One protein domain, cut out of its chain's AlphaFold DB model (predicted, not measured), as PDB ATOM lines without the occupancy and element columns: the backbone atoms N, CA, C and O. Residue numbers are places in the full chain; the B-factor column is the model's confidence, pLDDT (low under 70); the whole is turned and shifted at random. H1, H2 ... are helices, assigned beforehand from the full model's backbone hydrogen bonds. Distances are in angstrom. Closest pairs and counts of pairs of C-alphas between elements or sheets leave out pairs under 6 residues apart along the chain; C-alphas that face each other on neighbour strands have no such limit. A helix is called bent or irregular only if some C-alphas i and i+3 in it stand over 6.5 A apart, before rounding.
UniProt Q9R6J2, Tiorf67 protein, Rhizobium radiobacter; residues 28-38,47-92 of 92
ATOM      1  N   ILE A  28     214.798 215.102 188.492       96.00
ATOM      2  CA  ILE A  28     214.611 216.559 188.414       96.00
ATOM      3  C   ILE A  28     214.071 217.120 189.737       96.00
ATOM      4  O   ILE A  28     214.441 218.220 190.157       96.00
ATOM      5  N   LYS A  29     213.158 216.398 190.394       94.75
ATOM      6  CA  LYS A  29     212.624 216.789 191.704       94.75
ATOM      7  C   LYS A  29     213.707 216.731 192.781       94.75
ATOM      8  O   LYS A  29     213.866 217.710 193.505       94.75
ATOM      9  N   GLU A  30     214.491 215.659 192.818       94.25
ATOM     10  CA  GLU A  30     215.618 215.510 193.742       94.25
ATOM     11  C   GLU A  30     216.682 216.574 193.550       94.25
ATOM     12  O   GLU A  30     217.122 217.185 194.518       94.25
ATOM     13  N   TYR A  31     217.041 216.867 192.300       94.12
ATOM     14  CA  TYR A  31     217.996 217.924 192.002       94.12
ATOM     15  C   TYR A  31     217.552 219.262 192.606       94.12
ATOM     16  O   TYR A  31     218.344 219.956 193.242       94.12
ATOM     17  N   ARG A  32     216.270 219.616 192.441       95.12
ATOM     18  CA  ARG A  32     215.708 220.843 193.022       95.12
ATOM     19  C   ARG A  32     215.705 220.803 194.547       95.12
ATOM     20  O   ARG A  32     216.054 221.805 195.160       95.12
ATOM     21  N   PHE A  33     215.346 219.669 195.145       95.50
ATOM     22  CA  PHE A  33     215.361 219.490 196.595       95.50
ATOM     23  C   PHE A  33     216.764 219.702 197.174       95.50
ATOM     24  O   PHE A  33     216.951 220.591 198.002       95.50
ATOM     25  N   TYR A  34     217.768 218.972 196.677       94.44
ATOM     26  CA  TYR A  34     219.139 219.096 197.170       94.44
ATOM     27  C   TYR A  34     219.713 220.484 196.908       94.44
ATOM     28  O   TYR A  34     220.342 221.055 197.790       94.44
ATOM     29  N   LYS A  35     219.437 221.087 195.745       94.94
ATOM     30  CA  LYS A  35     219.862 222.463 195.461       94.94
ATOM     31  C   LYS A  35     219.275 223.473 196.453       94.94
ATOM     32  O   LYS A  35     219.993 224.368 196.890       94.94
ATOM     33  N   ASN A  36     218.000 223.330 196.815       94.69
ATOM     34  CA  ASN A  36     217.339 224.218 197.774       94.69
ATOM     35  C   ASN A  36     217.826 223.995 199.214       94.69
ATOM     36  O   ASN A  36     217.847 224.942 199.994       94.69
ATOM     37  N   ASN A  37     218.280 222.783 199.541       92.69
ATOM     38  CA  ASN A  37     218.851 222.430 200.845       92.69
ATOM     39  C   ASN A  37     220.381 222.606 200.903       92.69
ATOM     40  O   ASN A  37     221.057 221.926 201.668       92.69
ATOM     41  N   GLY A  38     220.963 223.471 200.066       92.62
ATOM     42  CA  GLY A  38     222.404 223.751 200.092       92.62
ATOM     43  C   GLY A  38     223.300 222.567 199.700       92.62
ATOM     44  O   GLY A  38     224.486 222.569 200.012       92.62
ATOM     45  N   ALA A  47     211.418 211.970 196.681       87.31
ATOM     46  CA  ALA A  47     210.938 212.224 195.322       87.31
ATOM     47  C   ALA A  47     210.740 210.944 194.496       87.31
ATOM     48  O   ALA A  47     209.970 210.955 193.529       87.31
ATOM     49  N   ASP A  48     211.434 209.862 194.857       85.19
ATOM     50  CA  ASP A  48     211.299 208.544 194.243       85.19
ATOM     51  C   ASP A  48     210.440 207.615 195.104       85.19
ATOM     52  O   ASP A  48     210.912 206.930 196.009       85.19
ATOM     53  N   ASN A  49     209.150 207.572 194.781       83.69
ATOM     54  CA  ASN A  49     208.181 206.746 195.499       83.69
ATOM     55  C   ASN A  49     208.305 205.249 195.185       83.69
ATOM     56  O   ASN A  49     207.817 204.417 195.951       83.69
ATOM     57  N   LEU A  50     208.918 204.890 194.052       83.19
ATOM     58  CA  LEU A  50     209.060 203.489 193.662       83.19
ATOM     59  C   LEU A  50     210.197 202.813 194.430       83.19
ATOM     60  O   LEU A  50     210.107 201.608 194.668       83.19
ATOM     61  N   LYS A  51     211.209 203.585 194.860       82.88
ATOM     62  CA  LYS A  51     212.368 203.109 195.636       82.88
ATOM     63  C   LYS A  51     212.975 201.848 195.023       82.88
ATOM     64  O   LYS A  51     213.121 200.814 195.674       82.88
ATOM     65  N   LEU A  52     213.227 201.902 193.715       81.12
ATOM     66  CA  LEU A  52     213.620 200.723 192.940       81.12
ATOM     67  C   LEU A  52     214.933 200.120 193.439       81.12
ATOM     68  O   LEU A  52     215.060 198.902 193.452       81.12
ATOM     69  N   ASP A  53     215.859 200.951 193.911       75.19
ATOM     70  CA  ASP A  53     217.133 200.545 194.507       75.19
ATOM     71  C   ASP A  53     216.985 199.722 195.800       75.19
ATOM     72  O   ASP A  53     217.848 198.903 196.119       75.19
ATOM     73  N   GLU A  54     215.871 199.890 196.515       78.19
ATOM     74  CA  GLU A  54     215.538 199.137 197.731       78.19
ATOM     75  C   GLU A  54     214.762 197.846 197.423       78.19
ATOM     76  O   GLU A  54     214.706 196.941 198.253       78.19
ATOM     77  N   ARG A  55     214.168 197.741 196.226       75.00
ATOM     78  CA  ARG A  55     213.329 196.606 195.802       75.00
ATOM     79  C   ARG A  55     214.053 195.586 194.920       75.00
ATOM     80  O   ARG A  55     213.447 194.572 194.568       75.00
ATOM     81  N   VAL A  56     215.313 195.821 194.540       70.94
ATOM     82  CA  VAL A  56     216.094 194.844 193.764       70.94
ATOM     83  C   VAL A  56     216.328 193.594 194.622       70.94
ATOM     84  O   VAL A  56     217.048 193.622 195.615       70.94
ATOM     85  N   TYR A  57     215.689 192.494 194.210       55.12
ATOM     86  CA  TYR A  57     215.310 191.302 194.994       55.12
ATOM     87  C   TYR A  57     216.441 190.525 195.700       55.12
ATOM     88  O   TYR A  57     216.160 189.567 196.412       55.12
ATOM     89  N   ILE A  58     217.710 190.886 195.500       59.34
ATOM     90  CA  ILE A  58     218.851 190.105 196.004       59.34
ATOM     91  C   ILE A  58     219.631 190.862 197.085       59.34
ATOM     92  O   ILE A  58     220.213 190.215 197.941       59.34
ATOM     93  N   ASN A  59     219.596 192.198 197.099       57.53
ATOM     94  CA  ASN A  59     220.090 193.046 198.185       57.53
ATOM     95  C   ASN A  59     219.544 194.457 197.960       57.53
ATOM     96  O   ASN A  59     219.760 195.024 196.886       57.53
ATOM     97  N   ALA A  60     218.898 195.050 198.970       65.88
ATOM     98  CA  ALA A  60     218.768 196.501 198.996       65.88
ATOM     99  C   ALA A  60     220.188 197.059 198.863       65.88
ATOM    100  O   ALA A  60     221.065 196.707 199.654       65.88
ATOM    101  N   LEU A  61     220.438 197.872 197.836       73.38
ATOM    102  CA  LEU A  61     221.802 198.278 197.485       73.38
ATOM    103  C   LEU A  61     222.471 199.121 198.590       73.38
ATOM    104  O   LEU A  61     223.658 199.418 198.493       73.38
ATOM    105  N   GLY A  62     221.721 199.508 199.633       80.62
ATOM    106  CA  GLY A  62     222.222 200.255 200.786       80.62
ATOM    107  C   GLY A  62     222.794 201.614 200.392       80.62
ATOM    108  O   GLY A  62     223.656 202.144 201.088       80.62
ATOM    109  N   LEU A  63     222.360 202.144 199.244       86.00
ATOM    110  CA  LEU A  63     222.942 203.335 198.651       86.00
ATOM    111  C   LEU A  63     222.606 204.558 199.489       86.00
ATOM    112  O   LEU A  63     221.450 204.789 199.857       86.00
ATOM    113  N   THR A  64     223.613 205.394 199.718       90.69
ATOM    114  CA  THR A  64     223.377 206.733 200.254       90.69
ATOM    115  C   THR A  64     222.591 207.568 199.244       90.69
ATOM    116  O   THR A  64     222.629 207.319 198.035       90.69
ATOM    117  N   ASN A  65     221.906 208.606 199.716       90.50
ATOM    118  CA  ASN A  65     221.144 209.527 198.867       90.50
ATOM    119  C   ASN A  65     221.986 210.114 197.721       90.50
ATOM    120  O   ASN A  65     221.520 210.225 196.589       90.50
ATOM    121  N   TRP A  66     223.258 210.413 197.992       91.56
ATOM    122  CA  TRP A  66     224.207 210.880 196.984       91.56
ATOM    123  C   TRP A  66     224.502 209.810 195.920       91.56
ATOM    124  O   TRP A  66     224.461 210.104 194.725       91.56
ATOM    125  N   GLN A  67     224.749 208.558 196.331       92.00
ATOM    126  CA  GLN A  67     224.984 207.445 195.401       92.00
ATOM    127  C   GLN A  67     223.740 207.159 194.553       92.00
ATOM    128  O   GLN A  67     223.844 206.936 193.345       92.00
ATOM    129  N   ARG A  68     222.554 207.212 195.169       90.75
ATOM    130  CA  ARG A  68     221.274 207.040 194.477       90.75
ATOM    131  C   ARG A  68     221.091 208.101 193.391       90.75
ATOM    132  O   ARG A  68     220.774 207.769 192.248       90.75
ATOM    133  N   PHE A  69     221.362 209.358 193.737       92.12
ATOM    134  CA  PHE A  69     221.175 210.508 192.860       92.12
ATOM    135  C   PHE A  69     222.197 210.588 191.716       92.12
ATOM    136  O   PHE A  69     221.808 210.836 190.574       92.12
ATOM    137  N   TYR A  70     223.493 210.396 191.983       92.94
ATOM    138  CA  TYR A  70     224.543 210.594 190.971       92.94
ATOM    139  C   TYR A  70     224.933 209.336 190.199       92.94
ATOM    140  O   TYR A  70     225.411 209.455 189.073       92.94
ATOM    141  N   LEU A  71     224.755 208.146 190.778       92.06
ATOM    142  CA  LEU A  71     225.208 206.898 190.162       92.06
ATOM    143  C   LEU A  71     224.023 206.050 189.722       92.06
ATOM    144  O   LEU A  71     223.845 205.808 188.530       92.06
ATOM    145  N   PHE A  72     223.194 205.629 190.678       91.88
ATOM    146  CA  PHE A  72     222.147 204.650 190.407       91.88
ATOM    147  C   PHE A  72     221.109 205.182 189.427       91.88
ATOM    148  O   PHE A  72     220.877 204.558 188.395       91.88
ATOM    149  N   ARG A  73     220.495 206.338 189.708       92.06
ATOM    150  CA  ARG A  73     219.381 206.813 188.884       92.06
ATOM    151  C   ARG A  73     219.797 207.183 187.457       92.06
ATOM    152  O   ARG A  73     219.117 206.732 186.537       92.06
ATOM    153  N   PRO A  74     220.895 207.923 187.213       94.88
ATOM    154  CA  PRO A  74     221.352 208.197 185.852       94.88
ATOM    155  C   PRO A  74     221.666 206.919 185.070       94.88
ATOM    156  O   PRO A  74     221.250 206.787 183.919       94.88
ATOM    157  N   PHE A  75     222.332 205.950 185.708       94.56
ATOM    158  CA  PHE A  75     222.618 204.657 185.092       94.56
ATOM    159  C   PHE A  75     221.336 203.876 184.782       94.56
ATOM    160  O   PHE A  75     221.178 203.346 183.685       94.56
ATOM    161  N   TYR A  76     220.385 203.856 185.713       92.56
ATOM    162  CA  TYR A  76     219.111 203.172 185.538       92.56
ATOM    163  C   TYR A  76     218.259 203.805 184.425       92.56
ATOM    164  O   TYR A  76     217.692 203.089 183.604       92.56
ATOM    165  N   ILE A  77     218.234 205.138 184.323       95.38
ATOM    166  CA  ILE A  77     217.603 205.851 183.199       95.38
ATOM    167  C   ILE A  77     218.260 205.446 181.873       95.38
ATOM    168  O   ILE A  77     217.552 205.122 180.920       95.38
ATOM    169  N   ALA A  78     219.596 205.423 181.808       97.19
ATOM    170  CA  ALA A  78     220.316 205.018 180.602       97.19
ATOM    171  C   ALA A  78     219.995 203.569 180.201       97.19
ATOM    172  O   ALA A  78     219.743 203.303 179.026       97.19
ATOM    173  N   LEU A  79     219.924 202.649 181.171       96.31
ATOM    174  CA  LEU A  79     219.517 201.263 180.938       96.31
ATOM    175  C   LEU A  79     218.088 201.157 180.402       96.31
ATOM    176  O   LEU A  79     217.861 200.417 179.451       96.31
ATOM    177  N   LEU A  80     217.133 201.900 180.967       96.25
ATOM    178  CA  LEU A  80     215.747 201.887 180.492       96.25
ATOM    179  C   LEU A  80     215.628 202.421 179.059       96.25
ATOM    180  O   LEU A  80     214.893 201.849 178.257       96.25
ATOM    181  N   ILE A  81     216.375 203.475 178.716       96.25
ATOM    182  CA  ILE A  81     216.416 204.018 177.350       96.25
ATOM    183  C   ILE A  81     217.041 203.005 176.385       96.25
ATOM    184  O   ILE A  81     216.478 202.751 175.322       96.25
ATOM    185  N   ALA A  82     218.172 202.395 176.754       97.19
ATOM    186  CA  ALA A  82     218.816 201.368 175.941       97.19
ATOM    187  C   ALA A  82     217.894 200.157 175.737       97.19
ATOM    188  O   ALA A  82     217.760 199.663 174.620       97.19
ATOM    189  N   PHE A  83     217.205 199.720 176.794       96.50
ATOM    190  CA  PHE A  83     216.248 198.621 176.734       96.50
ATOM    191  C   PHE A  83     215.057 198.948 175.829       96.50
ATOM    192  O   PHE A  83     214.735 198.156 174.948       96.50
ATOM    193  N   ALA A  84     214.466 200.139 175.957       96.25
ATOM    194  CA  ALA A  84     213.417 200.604 175.049       96.25
ATOM    195  C   ALA A  84     213.899 200.657 173.586       96.25
ATOM    196  O   ALA A  84     213.174 200.249 172.680       96.25
ATOM    197  N   GLY A  85     215.138 201.102 173.352       96.31
ATOM    198  CA  GLY A  85     215.765 201.096 172.030       96.31
ATOM    199  C   GLY A  85     215.918 199.687 171.454       96.31
ATOM    200  O   GLY A  85     215.566 199.462 170.300       96.31
ATOM    201  N   MET A  86     216.365 198.722 172.264       96.56
ATOM    202  CA  MET A  86     216.456 197.313 171.860       96.56
ATOM    203  C   MET A  86     215.083 196.707 171.552       96.56
ATOM    204  O   MET A  86     214.960 195.956 170.588       96.56
ATOM    205  N   MET A  87     214.042 197.055 172.318       95.25
ATOM    206  CA  MET A  87     212.671 196.622 172.026       95.25
ATOM    207  C   MET A  87     212.217 197.120 170.651       95.25
ATOM    208  O   MET A  87     211.712 196.334 169.858       95.25
ATOM    209  N   ILE A  88     212.446 198.395 170.326       94.69
ATOM    210  CA  ILE A  88     212.126 198.930 168.992       94.69
ATOM    211  C   ILE A  88     212.950 198.221 167.914       94.69
ATOM    212  O   ILE A  88     212.400 197.839 166.886       94.69
ATOM    213  N   PHE A  89     214.250 198.021 168.147       94.75
ATOM    214  CA  PHE A  89     215.132 197.341 167.200       94.75
ATOM    215  C   PHE A  89     214.680 195.904 166.909       94.75
ATOM    216  O   PHE A  89     214.744 195.483 165.765       94.75
ATOM    217  N   SER A  90     214.149 195.184 167.903       91.06
ATOM    218  CA  SER A  90     213.648 193.812 167.722       91.06
ATOM    219  C   SER A  90     212.418 193.674 166.813       91.06
ATOM    220  O   SER A  90     212.013 192.553 166.521       91.06
ATOM    221  N   LEU A  91     211.814 194.785 166.376       87.75
ATOM    222  CA  LEU A  91     210.718 194.779 165.403       87.75
ATOM    223  C   LEU A  91     211.197 194.700 163.940       87.75
ATOM    224  O   LEU A  91     210.351 194.566 163.054       87.75
ATOM    225  N   PHE A  92     212.505 194.826 163.687       88.31
ATOM    226  CA  PHE A  92     213.133 194.812 162.361       88.31
ATOM    227  C   PHE A  92     213.973 193.549 162.156       88.31
ATOM    228  O   PHE A  92     213.970 193.045 161.010       88.31
TER     229      PHE A  92
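What this domain is: This is residues 28 to 38 and 47 to 92 of the 92 residues of the protein "Tiorf67 protein" of Rhizobium radiobacter (UniProt Q9R6J2). One long helix, H3, with a kink near residue 72, makes most of the longest axis; the short helices H1 and H2 are near its first part, on different sides of it, and residues 77 to 92 stick out free at the other end. The assembly is loose: H1 and H2 are near H3 without clearly touching it, and H2 sits in a loop that folds back into H3. The 57 printed residues include three named helices, in the order H1, H2, H3, and no named strand, and the class is all helix. The whole is loose, with a radius of gyration of the C-alphas of 14.3 A, and elongated, spanning 48 by 28 by 18 A.

How they stand to each other: H1, residues 28 to 36, is close to but not clearly touching H3, residues 65 to 89. Their closest C-alphas are those of Glu 30 and Phe 69, 7.5 A apart. The two run opposite ways at a shallow tilt of 18 degrees. H1 is apart from H2, residues 52 to 55. H2 is close to but not clearly touching H3, and their closest C-alphas, those of Asp 53 and Phe 72, are 7.7 A apart. H3 has a kink of 33 degrees near residue 72, and it is irregular, but only just: C-alphas 70 and 73 are 6.7 A apart. In H1 every O i to N i+4 pair is within hydrogen-bond range; in H3 it is 18 of 21, and H2 is too short for such a pair.

Where its parts are: H1 begins at C-alpha 28, at (214.611, 216.559, 188.414), and measures 12.4 A from its first to its last C-alpha. H2, four residues from Leu 52 to Arg 55, begins at C-alpha 52, at (213.620, 200.723, 192.940). H3 runs from Asn 65 to Phe 89, measures 34.5 A from first to last C-alpha, and ends at C-alpha 89, at (215.132, 197.341, 167.200).

The domain as a whole: The C-alphas of Gly 38 and Phe 92, the two farthest apart, are 48.4 A apart. Residues 77 to 92, of which 77 to 89 belong to H3, stand free; without them the body has 41 residues and spans 34 by 17 by 16 A. Residues 39 to 46 are not printed, and C-alphas 38 and 47 across this cut are 16.9 A apart; the link from H1 to H2 runs across the cut. The link from H2 to H3, with 9 residues between them, is short. Phe 92 is the chain's last residue. The mean pLDDT of the printed part is 88.3, and residues 57 to 60 are under 70.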